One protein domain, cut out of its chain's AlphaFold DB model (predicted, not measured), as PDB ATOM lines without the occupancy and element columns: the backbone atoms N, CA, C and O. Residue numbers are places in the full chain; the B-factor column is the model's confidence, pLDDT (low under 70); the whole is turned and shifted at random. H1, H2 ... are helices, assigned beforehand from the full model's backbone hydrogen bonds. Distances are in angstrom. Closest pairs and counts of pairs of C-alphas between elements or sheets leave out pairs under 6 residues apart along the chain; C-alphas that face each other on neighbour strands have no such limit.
ATOM      1  N   VAL A  22     138.467 102.692 101.032       87.56
ATOM      2  CA  VAL A  22     137.451 102.295 100.042       87.56
ATOM      3  C   VAL A  22     136.967 100.871 100.313       87.56
ATOM      4  O   VAL A  22     135.767 100.629 100.345       87.56
ATOM      5  N   VAL A  23     137.899  99.955 100.582       86.81
ATOM      6  CA  VAL A  23     137.597  98.556 100.915       86.81
ATOM      7  C   VAL A  23     136.832  98.468 102.235       86.81
ATOM      8  O   VAL A  23     135.873  97.712 102.346       86.81
ATOM      9  N   PHE A  24     137.210  99.281 103.224       90.12
ATOM     10  CA  PHE A  24     136.501  99.375 104.496       90.12
ATOM     11  C   PHE A  24     135.028  99.761 104.315       90.12
ATOM     12  O   PHE A  24     134.167  99.065 104.848       90.12
ATOM     13  N   GLU A  25     134.738 100.831 103.567       89.75
ATOM     14  CA  GLU A  25     133.352 101.266 103.333       89.75
ATOM     15  C   GLU A  25     132.571 100.220 102.535       89.75
ATOM     16  O   GLU A  25     131.458  99.882 102.914       89.75
ATOM     17  N   GLN A  26     133.179  99.615 101.509       88.44
ATOM     18  CA  GLN A  26     132.536  98.549 100.734       88.44
ATOM     19  C   GLN A  26     132.133  97.356 101.606       88.44
ATOM     20  O   GLN A  26     131.014  96.867 101.484       88.44
ATOM     21  N   ILE A  27     133.020  96.896 102.496       89.44
ATOM     22  CA  ILE A  27     132.716  95.805 103.433       89.44
ATOM     23  C   ILE A  27     131.661  96.249 104.456       89.44
ATOM     24  O   ILE A  27     130.782  95.471 104.809       89.44
ATOM     25  N   CYS A  28     131.726  97.489 104.937       90.50
ATOM     26  CA  CYS A  28     130.742  98.021 105.874       90.50
ATOM     27  C   CYS A  28     129.336  98.064 105.256       90.50
ATOM     28  O   CYS A  28     128.393  97.551 105.855       90.50
ATOM     29  N   ASP A  29     129.201  98.626 104.055       87.94
ATOM     30  CA  ASP A  29     127.928  98.741 103.337       87.94
ATOM     31  C   ASP A  29     127.363  97.358 102.982       87.94
ATOM     32  O   ASP A  29     126.160  97.124 103.089       87.94
ATOM     33  N   ALA A  30     128.238  96.404 102.653       88.00
ATOM     34  CA  ALA A  30     127.876  95.000 102.478       88.00
ATOM     35  C   ALA A  30     127.184  94.417 103.698       88.00
ATOM     36  O   ALA A  30     126.078  93.890 103.621       88.00
ATOM     37  N   ILE A  31     127.877  94.503 104.835       90.12
ATOM     38  CA  ILE A  31     127.421  93.937 106.092       90.12
ATOM     39  C   ILE A  31     126.119  94.627 106.478       90.12
ATOM     40  O   ILE A  31     125.172  93.940 106.836       90.12
ATOM     41  N   PHE A  32     126.046  95.952 106.331       89.25
ATOM     42  CA  PHE A  32     124.844  96.737 106.591       89.25
ATOM     43  C   PHE A  32     123.628  96.198 105.824       89.25
ATOM     44  O   PHE A  32     122.600  95.923 106.437       89.25
ATOM     45  N   MET A  33     123.758  95.966 104.516       87.19
ATOM     46  CA  MET A  33     122.676  95.406 103.693       87.19
ATOM     47  C   MET A  33     122.333  93.952 104.056       87.19
ATOM     48  O   MET A  33     121.192  93.533 103.890       87.19
ATOM     49  N   LEU A  34     123.301  93.179 104.563       87.19
ATOM     50  CA  LEU A  34     123.116  91.772 104.935       87.19
ATOM     51  C   LEU A  34     122.542  91.566 106.345       87.19
ATOM     52  O   LEU A  34     122.026  90.483 106.617       87.19
ATOM     53  N   ILE A  35     122.616  92.557 107.241       88.00
ATOM     54  CA  ILE A  35     122.072  92.462 108.609       88.00
ATOM     55  C   ILE A  35     120.610  91.976 108.635       88.00
ATOM     56  O   ILE A  35     120.335  91.044 109.394       88.00
ATOM     57  N   PRO A  36     119.661  92.543 107.860       84.81
ATOM     58  CA  PRO A  36     118.272  92.083 107.885       84.81
ATOM     59  C   PRO A  36     118.061  90.741 107.166       84.81
ATOM     60  O   PRO A  36     117.195  89.971 107.583       84.81
ATOM     61  N   GLU A  37     118.854  90.458 106.129       84.88
ATOM     62  CA  GLU A  37     118.685  89.305 105.231       84.88
ATOM     63  C   GLU A  37     119.271  88.008 105.802       84.88
ATOM     64  O   GLU A  37     118.731  86.921 105.600       84.88
ATOM     65  N   VAL A  38     120.388  88.100 106.529       85.62
ATOM     66  CA  VAL A  38     121.111  86.939 107.054       85.62
ATOM     67  C   VAL A  38     120.712  86.714 108.517       85.62
ATOM     68  O   VAL A  38     121.114  87.499 109.381       85.62
ATOM     69  N   PRO A  39     120.007  85.612 108.859       84.44
ATOM     70  CA  PRO A  39     119.492  85.385 110.216       84.44
ATOM     71  C   PRO A  39     120.562  85.463 111.307       84.44
ATOM     72  O   PRO A  39     120.317  85.965 112.403       84.44
ATOM     73  N   ARG A  40     121.772  84.995 110.996       86.00
ATOM     74  CA  ARG A  40     122.898  85.013 111.926       86.00
ATOM     75  C   ARG A  40     123.420  86.426 112.197       86.00
ATOM     76  O   ARG A  40     123.660  86.767 113.350       86.00
ATOM     77  N   LEU A  41     123.545  87.265 111.164       87.69
ATOM     78  CA  LEU A  41     123.929  88.671 111.333       87.69
ATOM     79  C   LEU A  41     122.844  89.453 112.071       87.69
ATOM     80  O   LEU A  41     123.164  90.244 112.954       87.69
ATOM     81  N   LYS A  42     121.569  89.170 111.784       86.88
ATOM     82  CA  LYS A  42     120.444  89.726 112.536       86.88
ATOM     83  C   LYS A  42     120.537  89.387 114.024       86.88
ATOM     84  O   LYS A  42     120.407  90.272 114.865       86.88
ATOM     85  N   GLN A  43     120.801  88.125 114.363       86.75
ATOM     86  CA  GLN A  43     120.943  87.695 115.755       86.75
ATOM     87  C   GLN A  43     122.169  88.312 116.441       86.75
ATOM     88  O   GLN A  43     122.103  88.689 117.615       86.75
ATOM     89  N   LEU A  44     123.276  88.447 115.707       90.69
ATOM     90  CA  LEU A  44     124.460  89.158 116.178       90.69
ATOM     91  C   LEU A  44     124.122  90.621 116.491       90.69
ATOM     92  O   LEU A  44     124.491  91.100 117.560       90.69
ATOM     93  N   PHE A  45     123.389  91.299 115.603       90.81
ATOM     94  CA  PHE A  45     122.939  92.674 115.807       90.81
ATOM     95  C   PHE A  45     122.058  92.812 117.051       90.81
ATOM     96  O   PHE A  45     122.348  93.647 117.900       90.81
ATOM     97  N   LEU A  46     121.048  91.953 117.212       89.00
ATOM     98  CA  LEU A  46     120.189  91.965 118.402       89.00
ATOM     99  C   LEU A  46     120.982  91.725 119.694       89.00
ATOM    100  O   LEU A  46     120.682  92.303 120.733       89.00
ATOM    101  N   SER A  47     122.007  90.873 119.644       89.56
ATOM    102  CA  SER A  47     122.876  90.646 120.801       89.56
ATOM    103  C   SER A  47     123.763  91.858 121.080       89.56
ATOM    104  O   SER A  47     123.932  92.227 122.235       89.56
ATOM    105  N   TRP A  48     124.286  92.501 120.033       91.44
ATOM    106  CA  TRP A  48     125.093  93.717 120.119       91.44
ATOM    107  C   TRP A  48     124.312  94.904 120.696       91.44
ATOM    108  O   TRP A  48     124.825  95.601 121.572       91.44
ATOM    109  N   SER A  49     123.068  95.118 120.254       88.62
ATOM    110  CA  SER A  49     122.221  96.227 120.715       88.62
ATOM    111  C   SER A  49     121.885  96.140 122.206       88.62
ATOM    112  O   SER A  49     121.626  97.153 122.840       88.62
ATOM    113  N   LEU A  50     121.920  94.936 122.786       89.06
ATOM    114  CA  LEU A  50     121.701  94.723 124.221       89.06
ATOM    115  C   LEU A  50     122.939  95.017 125.080       89.06
ATOM    116  O   LEU A  50     122.812  95.105 126.298       89.06
ATOM    117  N   LEU A  51     124.121  95.152 124.473       88.81
ATOM    118  CA  LEU A  51     125.354  95.420 125.205       88.81
ATOM    119  C   LEU A  51     125.439  96.883 125.627       88.81
ATOM    120  O   LEU A  51     125.270  97.791 124.808       88.81
ATOM    121  N   SER A  52     125.836  97.095 126.874       89.50
ATOM    122  CA  SER A  52     126.238  98.397 127.394       89.50
ATOM    123  C   SER A  52     127.520  98.915 126.728       89.50
ATOM    124  O   SER A  52     128.327  98.164 126.171       89.50
ATOM    125  N   THR A  53     127.758 100.222 126.831       89.62
ATOM    126  CA  THR A  53     128.988 100.862 126.334       89.62
ATOM    127  C   THR A  53     130.257 100.234 126.922       89.62
ATOM    128  O   THR A  53     131.256 100.092 126.217       89.62
ATOM    129  N   GLU A  54     130.212  99.821 128.190       90.12
ATOM    130  CA  GLU A  54     131.333  99.161 128.867       90.12
ATOM    131  C   GLU A  54     131.611  97.775 128.265       90.12
ATOM    132  O   GLU A  54     132.746  97.471 127.902       90.12
ATOM    133  N   GLU A  55     130.579  96.959 128.048       89.06
ATOM    134  CA  GLU A  55     130.732  95.645 127.408       89.06
ATOM    135  C   GLU A  55     131.263  95.762 125.973       89.06
ATOM    136  O   GLU A  55     132.127  94.984 125.561       89.06
ATOM    137  N   ARG A  56     130.811  96.774 125.218       90.56
ATOM    138  CA  ARG A  56     131.337  97.076 123.875       90.56
ATOM    139  C   ARG A  56     132.822  97.458 123.919       90.56
ATOM    140  O   ARG A  56     133.600  96.966 123.104       90.56
ATOM    141  N   SER A  57     133.241  98.248 124.908       89.75
ATOM    142  CA  SER A  57     134.653  98.595 125.137       89.75
ATOM    143  C   SER A  57     135.509  97.370 125.502       89.75
ATOM    144  O   SER A  57     136.639  97.201 125.026       89.75
ATOM    145  N   GLN A  58     134.960  96.449 126.298       89.19
ATOM    146  CA  GLN A  58     135.631  95.188 126.621       89.19
ATOM    147  C   GLN A  58     135.781  94.287 125.391       89.19
ATOM    148  O   GLN A  58     136.816  93.632 125.241       89.19
ATOM    149  N   LEU A  59     134.802  94.271 124.482       89.88
ATOM    150  CA  LEU A  59     134.921  93.574 123.198       89.88
ATOM    151  C   LEU A  59     136.021  94.179 122.330       89.88
ATOM    152  O   LEU A  59     136.878  93.431 121.861       89.88
ATOM    153  N   ASP A  60     136.049  95.508 122.185       90.25
ATOM    154  CA  ASP A  60     137.106  96.222 121.458       90.25
ATOM    155  C   ASP A  60     138.496  95.840 122.009       90.25
ATOM    156  O   ASP A  60     139.424  95.515 121.261       90.25
ATOM    157  N   SER A  61     138.622  95.779 123.338       89.25
ATOM    158  CA  SER A  61     139.852  95.377 124.029       89.25
ATOM    159  C   SER A  61     140.222  93.908 123.780       89.25
ATOM    160  O   SER A  61     141.389  93.592 123.539       89.25
ATOM    161  N   ARG A  62     139.242  92.993 123.790       88.50
ATOM    162  CA  ARG A  62     139.455  91.564 123.494       88.50
ATOM    163  C   ARG A  62     139.824  91.324 122.032       88.50
ATOM    164  O   ARG A  62     140.589  90.410 121.746       88.50
ATOM    165  N   VAL A  63     139.338  92.137 121.098       88.94
ATOM    166  CA  VAL A  63     139.718  92.023 119.681       88.94
ATOM    167  C   VAL A  63     141.205  92.312 119.485       88.94
ATOM    168  O   VAL A  63     141.855  91.645 118.680       88.94
ATOM    169  N   CYS A  64     141.789  93.234 120.254       86.62
ATOM    170  CA  CYS A  64     143.226  93.518 120.187       86.62
ATOM    171  C   CYS A  64     144.095  92.276 120.459       86.62
ATOM    172  O   CYS A  64     145.186  92.169 119.888       86.62
ATOM    173  N   THR A  65     143.603  91.320 121.259       87.19
ATOM    174  CA  THR A  65     144.325  90.086 121.617       87.19
ATOM    175  C   THR A  65     144.175  88.960 120.592       87.19
ATOM    176  O   THR A  65     144.853  87.939 120.704       87.19
ATOM    177  N   TRP A  66     143.330  89.121 119.567       87.56
ATOM    178  CA  TRP A  66     143.178  88.107 118.526       87.56
ATOM    179  C   TRP A  66     144.478  87.928 117.738       87.56
ATOM    180  O   TRP A  66     145.076  88.888 117.252       87.56
ATOM    181  N   TYR A  67     144.892  86.673 117.569       86.56
ATOM    182  CA  TYR A  67     146.118  86.329 116.850       86.56
ATOM    183  C   TYR A  67     146.019  86.634 115.345       86.56
ATOM    184  O   TYR A  67     146.951  87.187 114.764       86.56
ATOM    185  N   ASN A  68     144.871  86.334 114.720       84.44
ATOM    186  CA  ASN A  68     144.661  86.529 113.284       84.44
ATOM    187  C   ASN A  68     144.498  88.036 112.952       84.44
ATOM    188  O   ASN A  68     143.539  88.669 113.410       84.44
ATOM    189  N   PRO A  69     145.417  88.639 112.171       85.00
ATOM    190  CA  PRO A  69     145.361  90.057 111.824       85.00
ATOM    191  C   PRO A  69     144.207  90.397 110.872       85.00
ATOM    192  O   PRO A  69     143.587  91.440 111.062       85.00
ATOM    193  N   SER A  70     143.880  89.528 109.914       83.94
ATOM    194  CA  SER A  70     142.757  89.710 108.986       83.94
ATOM    195  C   SER A  70     141.444  89.795 109.756       83.94
ATOM    196  O   SER A  70     140.678  90.747 109.611       83.94
ATOM    197  N   ARG A  71     141.257  88.880 110.708       85.38
ATOM    198  CA  ARG A  71     140.093  88.861 111.594       85.38
ATOM    199  C   ARG A  71     139.960  90.138 112.428       85.38
ATOM    200  O   ARG A  71     138.867  90.680 112.576       85.38
ATOM    201  N   ARG A  72     141.076  90.664 112.948       87.44
ATOM    202  CA  ARG A  72     141.094  91.955 113.667       87.44
ATOM    203  C   ARG A  72     140.714  93.131 112.775       87.44
ATOM    204  O   ARG A  72     140.081  94.072 113.246       87.44
ATOM    205  N   GLN A  73     141.115  93.104 111.508       88.31
ATOM    206  CA  GLN A  73     140.797  94.171 110.564       88.31
ATOM    207  C   GLN A  73     139.323  94.162 110.162       88.31
ATOM    208  O   GLN A  73     138.733  95.237 110.088       88.31
ATOM    209  N   LEU A  74     138.725  92.979 109.995       90.19
ATOM    210  CA  LEU A  74     137.309  92.804 109.651       90.19
ATOM    211  C   LEU A  74     136.344  93.116 110.793       90.19
ATOM    212  O   LEU A  74     135.200  93.489 110.548       90.19
ATOM    213  N   TYR A  75     136.804  93.043 112.041       92.31
ATOM    214  CA  TYR A  75     135.990  93.473 113.174       92.31
ATOM    215  C   TYR A  75     135.550  94.941 113.061       92.31
ATOM    216  O   TYR A  75     134.422  95.273 113.409       92.31
ATOM    217  N   LYS A  76     136.415  95.825 112.545       92.00
ATOM    218  CA  LYS A  76     136.114  97.260 112.447       92.00
ATOM    219  C   LYS A  76     134.929  97.577 111.523       92.00
ATOM    220  O   LYS A  76     134.023  98.251 112.004       92.00
ATOM    221  N   PRO A  77     134.891  97.134 110.248       91.75
ATOM    222  CA  PRO A  77     133.735  97.381 109.390       91.75
ATOM    223  C   PRO A  77     132.480  96.656 109.887       91.75
ATOM    224  O   PRO A  77     131.395  97.208 109.767       91.75
ATOM    225  N   LEU A  78     132.604  95.477 110.516       93.75
ATOM    226  CA  LEU A  78     131.459  94.803 111.140       93.75
ATOM    227  C   LEU A  78     130.860  95.641 112.277       93.75
ATOM    228  O   LEU A  78     129.660  95.889 112.292       93.75
ATOM    229  N   ARG A  79     131.692  96.116 113.209       94.75
ATOM    230  CA  ARG A  79     131.274  96.997 114.310       94.75
ATOM    231  C   ARG A  79     130.635  98.282 113.792       94.75
ATOM    232  O   ARG A  79     129.598  98.689 114.302       94.75
ATOM    233  N   GLU A  80     131.245  98.908 112.791       94.56
ATOM    234  CA  GLU A  80     130.718 100.125 112.172       94.56
ATOM    235  C   GLU A  80     129.344  99.884 111.532       94.56
ATOM    236  O   GLU A  80     128.418 100.651 111.776       94.56
ATOM    237  N   ALA A  81     129.170  98.782 110.794       93.12
ATOM    238  CA  ALA A  81     127.885  98.420 110.203       93.12
ATOM    239  C   ALA A  81     126.795  98.214 111.268       93.12
ATOM    240  O   ALA A  81     125.680  98.708 111.102       93.12
ATOM    241  N   LEU A  82     127.120  97.551 112.385       92.38
ATOM    242  CA  LEU A  82     126.194  97.360 113.509       92.38
ATOM    243  C   LEU A  82     125.786  98.695 114.155       92.38
ATOM    244  O   LEU A  82     124.609  98.891 114.442       92.38
ATOM    245  N   ILE A  83     126.732  99.625 114.340       91.62
ATOM    246  CA  ILE A  83     126.461 100.973 114.875       91.62
ATOM    247  C   ILE A  83     125.582 101.778 113.911       91.62
ATOM    248  O   ILE A  83     124.611 102.403 114.333       91.62
ATOM    249  N   ARG A  84     125.896 101.766 112.608       91.19
ATOM    250  CA  ARG A  84     125.074 102.436 111.587       91.19
ATOM    251  C   ARG A  84     123.650 101.891 111.594       91.19
ATOM    252  O   ARG A  84     122.707 102.673 111.524       91.19
ATOM    253  N   TRP A  85     123.497 100.575 111.720       88.12
ATOM    254  CA  TRP A  85     122.188  99.932 111.784       88.12
ATOM    255  C   TRP A  85     121.400 100.324 113.041       88.12
ATOM    256  O   TRP A  85     120.222 100.654 112.938       88.12
ATOM    257  N   GLU A  86     122.049 100.358 114.209       86.81
ATOM    258  CA  GLU A  86     121.454 100.825 115.472       86.81
ATOM    259  C   GLU A  86     120.933 102.266 115.353       86.81
ATOM    260  O   GLU A  86     119.756 102.526 115.590       86.81
ATOM    261  N   ASN A  87     121.763 103.183 114.843       84.81
ATOM    262  CA  ASN A  87     121.379 104.584 114.651       84.81
ATOM    263  C   ASN A  87     120.190 104.757 113.694       84.81
ATOM    264  O   ASN A  87     119.380 105.671 113.852       84.81
ATOM    265  N   VAL A  88     120.088 103.909 112.669       80.94
ATOM    266  CA  VAL A  88     118.971 103.942 111.720       80.94
ATOM    267  C   VAL A  88     117.667 103.489 112.388       80.94
ATOM    268  O   VAL A  88     116.638 104.134 112.186       80.94
ATOM    269  N   GLN A  89     117.710 102.449 113.231       68.44
ATOM    270  CA  GLN A  89     116.552 102.016 114.029       68.44
ATOM    271  C   GLN A  89     116.071 103.136 114.966       68.44
ATOM    272  O   GLN A  89     114.870 103.400 115.029       68.44
ATOM    273  N   ASP A  90     117.004 103.829 115.627       63.41
ATOM    274  CA  ASP A  90     116.702 104.899 116.586       63.41
ATOM    275  C   ASP A  90     116.132 106.167 115.930       63.41
ATOM    276  O   ASP A  90     115.351 106.892 116.547       63.41
ATOM    277  N   THR A  91     116.520 106.461 114.683       63.06
ATOM    278  CA  THR A  91     116.182 107.734 114.018       63.06
ATOM    279  C   THR A  91     115.029 107.652 113.025       63.06
ATOM    280  O   THR A  91     114.348 108.660 112.833       63.06
ATOM    281  N   GLN A  92     114.796 106.508 112.376       57.47
ATOM    282  CA  GLN A  92     113.829 106.414 111.268       57.47
ATOM    283  C   GLN A  92     112.776 105.310 111.439       57.47
ATOM    284  O   GLN A  92     111.915 105.150 110.572       57.47
ATOM    285  N   GLY A  93     112.806 104.566 112.552       57.91
ATOM    286  CA  GLY A  93     112.129 103.272 112.627       57.91
ATOM    287  C   GLY A  93     112.804 102.262 111.692       57.91
ATOM    288  O   GLY A  93     113.597 102.634 110.829       57.91
ATOM    289  N   ALA A  94     112.542 100.964 111.876       53.69
ATOM    290  CA  ALA A  94     113.161  99.933 111.044       53.69
ATOM    291  C   ALA A  94     112.886 100.223 109.553       53.69
ATOM    292  O   ALA A  94     111.720 100.173 109.146       53.69
ATOM    293  N   PRO A  95     113.908 100.537 108.734       52.59
ATOM    294  CA  PRO A  95     113.692 100.788 107.322       52.59
ATOM    295  C   PRO A  95     113.141  99.513 106.704       52.59
ATOM    296  O   PRO A  95     113.694  98.430 106.909       52.59
ATOM    297  N   GLY A  96     112.057  99.634 105.943       51.22
ATOM    298  CA  GLY A  96     111.687  98.595 104.997       51.22
ATOM    299  C   GLY A  96     112.827  98.459 103.996       51.22
ATOM    300  O   GLY A  96     113.001  99.324 103.142       51.22
ATOM    301  N   CYS A  97     113.648  97.422 104.144       47.88
ATOM    302  CA  CYS A  97     114.668  97.096 103.163       47.88
ATOM    303  C   CYS A  97     113.975  96.538 101.928       47.88
ATOM    304  O   CYS A  97     113.444  95.432 101.948       47.88
ATOM    305  N   GLU A  98     113.964  97.324 100.857       47.00
ATOM    306  CA  GLU A  98     113.707  96.808  99.517       47.00
ATOM    307  C   GLU A  98     114.817  95.788  99.192       47.00
ATOM    308  O   GLU A  98     115.998  96.160  99.232       47.00
ATOM    309  N   PRO A  99     114.490  94.518  98.885       43.59
ATOM    310  CA  PRO A  99     115.475  93.514  98.499       43.59
ATOM    311  C   PRO A  99     116.087  93.887  97.142       43.59
ATOM    312  O   PRO A  99     115.588  93.531  96.076       43.59
ATOM    313  N   GLY A 100     117.164  94.667  97.174       45.41
ATOM    314  CA  GLY A 100     117.870  95.165  96.000       45.41
ATOM    315  C   GLY A 100     119.256  94.549  95.906       45.41
ATOM    316  O   GLY A 100     120.178  95.000  96.573       45.41
ATOM    317  N   MET A 101     119.367  93.507  95.078       47.44
ATOM    318  CA  MET A 101     120.573  92.803  94.618       47.44
ATOM    319  C   MET A 101     121.914  93.507  94.903       47.44
ATOM    320  O   MET A 101     122.445  94.226  94.057       47.44
ATOM    321  N   VAL A 102     122.530  93.191  96.040       42.38
ATOM    322  CA  VAL A 102     123.981  93.325  96.192       42.38
ATOM    323  C   VAL A 102     124.553  91.926  96.049       42.38
ATOM    324  O   VAL A 102     124.678  91.175  97.013       42.38
ATOM    325  N   SER A 103     124.850  91.529  94.812       41.81
ATOM    326  CA  SER A 103     125.641  90.328  94.569       41.81
ATOM    327  C   SER A 103     127.070  90.633  94.998       41.81
ATOM    328  O   SER A 103     127.875  91.146  94.218       41.81
ATOM    329  N   PHE A 104     127.364  90.352  96.262       46.88
ATOM    330  CA  PHE A 104     128.729  90.239  96.725       46.88
ATOM    331  C   PHE A 104     129.366  89.089  95.950       46.88
ATOM    332  O   PHE A 104     129.131  87.922  96.242       46.88
ATOM    333  N   SER A 105     130.206  89.399  94.965       51.12
ATOM    334  CA  SER A 105     131.306  88.502  94.625       51.12
ATOM    335  C   SER A 105     132.295  88.570  95.790       51.12
ATOM    336  O   SER A 105     133.361  89.175  95.676       51.12
ATOM    337  N   CYS A 106     131.865  88.088  96.959       60.72
ATOM    338  CA  CYS A 106     132.704  88.007  98.136       60.72
ATOM    339  C   CYS A 106     133.828  87.047  97.771       60.72
ATOM    340  O   CYS A 106     133.579  85.938  97.299       60.72
ATOM    341  N   ASP A 107     135.062  87.502  97.935       74.38
ATOM    342  CA  ASP A 107     136.195  86.596  98.003       74.38
ATOM    343  C   ASP A 107     135.848  85.508  99.043       74.38
ATOM    344  O   ASP A 107     135.533  85.867 100.182       74.38
ATOM    345  N   PRO A 108     135.845  84.207  98.693       79.38
ATOM    346  CA  PRO A 108     135.495  83.140  99.631       79.38
ATOM    347  C   PRO A 108     136.301  83.208 100.934       79.38
ATOM    348  O   PRO A 108     135.789  82.887 102.003       79.38
ATOM    349  N   GLN A 109     137.544  83.696 100.858       81.31
ATOM    350  CA  GLN A 109     138.391  83.901 102.027       81.31
ATOM    351  C   GLN A 109     137.869  85.028 102.937       81.31
ATOM    352  O   GLN A 109     137.940  84.928 104.162       81.31
ATOM    353  N   LEU A 110     137.340  86.105 102.354       80.62
ATOM    354  CA  LEU A 110     136.739  87.211 103.097       80.62
ATOM    355  C   LEU A 110     135.454  86.769 103.803       80.62
ATOM    356  O   LEU A 110     135.233  87.137 104.956       80.62
ATOM    357  N   GLU A 111     134.627  85.973 103.124       82.69
ATOM    358  CA  GLU A 111     133.405  85.411 103.696       82.69
ATOM    359  C   GLU A 111     133.716  84.483 104.876       82.69
ATOM    360  O   GLU A 111     133.150  84.652 105.957       82.69
ATOM    361  N   GLU A 112     134.669  83.563 104.710       85.50
ATOM    362  CA  GLU A 112     135.105  82.662 105.777       85.50
ATOM    363  C   GLU A 112     135.637  83.438 106.992       85.50
ATOM    364  O   GLU A 112     135.248  83.180 108.134       85.50
ATOM    365  N   GLU A 113     136.496  84.433 106.768       86.12
ATOM    366  CA  GLU A 113     137.031  85.249 107.854       86.12
ATOM    367  C   GLU A 113     135.939  86.081 108.536       86.12
ATOM    368  O   GLU A 113     135.935  86.187 109.765       86.12
ATOM    369  N   LEU A 114     134.963  86.612 107.792       85.88
ATOM    370  CA  LEU A 114     133.810  87.300 108.371       85.88
ATOM    371  C   LEU A 114     132.970  86.348 109.236       85.88
ATOM    372  O   LEU A 114     132.619  86.697 110.364       85.88
ATOM    373  N   VAL A 115     132.719  85.123 108.768       87.00
ATOM    374  CA  VAL A 115     132.068  84.073 109.564       87.00
ATOM    375  C   VAL A 115     132.862  83.800 110.843       87.00
ATOM    376  O   VAL A 115     132.278  83.751 111.927       87.00
ATOM    377  N   ASN A 116     134.191  83.712 110.764       87.19
ATOM    378  CA  ASN A 116     135.057  83.503 111.925       87.19
ATOM    379  C   ASN A 116     135.012  84.670 112.931       87.19
ATOM    380  O   ASN A 116     135.058  84.434 114.149       87.19
ATOM    381  N   VAL A 117     134.903  85.918 112.455       89.12
ATOM    382  CA  VAL A 117     134.656  87.096 113.308       89.12
ATOM    383  C   VAL A 117     133.319  86.938 114.036       89.12
ATOM    384  O   VAL A 117     133.292  87.049 115.263       89.12
ATOM    385  N   ILE A 118     132.239  86.636 113.306       88.69
ATOM    386  CA  ILE A 118     130.877  86.492 113.847       88.69
ATOM    387  C   ILE A 118     130.828  85.384 114.904       88.69
ATOM    388  O   ILE A 118     130.440  85.659 116.038       88.69
ATOM    389  N   CYS A 119     131.322  84.177 114.586       87.56
ATOM    390  CA  CYS A 119     131.431  83.047 115.522       87.56
ATOM    391  C   CYS A 119     132.070  83.469 116.849       87.56
ATOM    392  O   CYS A 119     131.691  83.038 117.935       87.56
ATOM    393  N   SER A 120     133.095  84.305 116.762       88.31
ATOM    394  CA  SER A 120     133.876  84.670 117.929       88.31
ATOM    395  C   SER A 120     133.244  85.762 118.767       88.31
ATOM    396  O   SER A 120     133.429  85.761 119.982       88.31
ATOM    397  N   LEU A 121     132.504  86.674 118.139       88.00
ATOM    398  CA  LEU A 121     131.662  87.624 118.857       88.00
ATOM    399  C   LEU A 121     130.544  86.887 119.595       88.00
ATOM    400  O   LEU A 121     130.380  87.099 120.791       88.00
ATOM    401  N   GLU A 122     129.876  85.940 118.933       87.25
ATOM    402  CA  GLU A 122     128.845  85.098 119.552       87.25
ATOM    403  C   GLU A 122     129.384  84.348 120.782       87.25
ATOM    404  O   GLU A 122     128.784  84.407 121.854       87.25
ATOM    405  N   MET A 123     130.566  83.724 120.682       85.62
ATOM    406  CA  MET A 123     131.210  83.073 121.833       85.62
ATOM    407  C   MET A 123     131.516  84.041 122.983       85.62
ATOM    408  O   MET A 123     131.495  83.642 124.149       85.62
ATOM    409  N   MET A 124     131.844  85.299 122.682       83.94
ATOM    410  CA  MET A 124     132.067  86.307 123.718       83.94
ATOM    411  C   MET A 124     130.755  86.754 124.362       83.94
ATOM    412  O   MET A 124     130.748  86.973 125.569       83.94
ATOM    413  N   PHE A 125     129.659  86.831 123.603       82.38
ATOM    414  CA  PHE A 125     128.341  87.199 124.126       82.38
ATOM    415  C   PHE A 125     127.770  86.132 125.068       82.38
ATOM    416  O   PHE A 125     127.185  86.479 126.090       82.38
ATOM    417  N   VAL A 126     127.986  84.842 124.775       76.88
ATOM    418  CA  VAL A 126     127.580  83.736 125.666       76.88
ATOM    419  C   VAL A 126     128.327  83.811 127.001       76.88
ATOM    420  O   VAL A 126     127.705  83.827 128.058       76.88
ATOM    421  N   LYS A 127     129.655  83.987 126.962       61.31
ATOM    422  CA  LYS A 127     130.488  84.078 128.175       61.31
ATOM    423  C   LYS A 127     130.150  85.277 129.069       61.31
ATOM    424  O   LYS A 127     130.345  85.202 130.281       61.31
ATOM    425  N   SER A 128     129.676  86.381 128.489       58.94
ATOM    426  CA  SER A 128     129.233  87.558 129.253       58.94
ATOM    427  C   SER A 128     127.883  87.340 129.953       58.94
ATOM    428  O   SER A 128     127.652  87.905 131.019       58.94
ATOM    429  N   LYS A 129     127.008  86.485 129.403       57.91
ATOM    430  CA  LYS A 129     125.750  86.100 130.061       57.91
ATOM    431  C   LYS A 129     125.988  85.164 131.243       57.91
ATOM    432  O   LYS A 129     125.461  85.423 132.317       57.91
ATOM    433  N   ASP A 130     126.866  84.175 131.091       53.25
ATOM    434  CA  ASP A 130     127.180  83.223 132.169       53.25
ATOM    435  C   ASP A 130     127.829  83.889 133.398       53.25
ATOM    436  O   ASP A 130     127.705  83.395 134.513       53.25
ATOM    437  N   SER A 131     128.504  85.029 133.221       50.06
ATOM    438  CA  SER A 131     129.143  85.773 134.321       50.06
ATOM    439  C   SER A 131     128.197  86.719 135.070       50.06
ATOM    440  O   SER A 131     128.553  87.211 136.139       50.06
ATOM    441  N   THR A 132     126.994  86.952 134.539       47.50
ATOM    442  CA  THR A 132     125.955  87.778 135.179       47.50
ATOM    443  C   THR A 132     124.868  86.915 135.838       47.50
ATOM    444  O   THR A 132     124.120  87.414 136.677       47.50
TER     445      THR A 132
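What this domain is: This is residues 22 to 132 of the 194 residues of the protein "uncharacterized protein LOC107216589" of Neodiprion lecontei (UniProt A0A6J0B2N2). Long helix H4 runs through the middle; H1 crosses it at residues 77 to 85, and long H5 crosses near its beginning. H2 packs on H5, and a wide loop, residues 93 to 107, swings round outside. The 111 printed residues include five named helices, H1 to H5: all helix, compact, radius of gyration of the C-alphas 14.0 A, spans 40 by 33 by 23 A.

Where its parts are: H1, residues 22 to 37, begins at C-alpha 22 (137.451, 102.295, 100.042). H2 is 39 to 49, H3 53 to 64, H4 69 to 92 (35.5 A), H5 108 to 130, ending at (127.180, 83.223, 132.169).

How they stand to each other: H1 touches H4, C-alphas of Cys 28 and Pro 77 closest, 4.7 A. H5 touches H4 with residues 113 to 117 alone, closest C-alphas Arg 71 and Val 117, 6.0 A. H3 and H4 form a helical hairpin, only just touching with 3 pairs within 8 A. O i to N i+4 pairs are within hydrogen-bond range throughout H2, H3, H5; 10 of 12 in H1, 18 of 20 in H4.

The domain as a whole: The printed part has no cut; H4 to H5 is a long link. pLDDT is under 70 at residues 89 to 106 and 127 to 132.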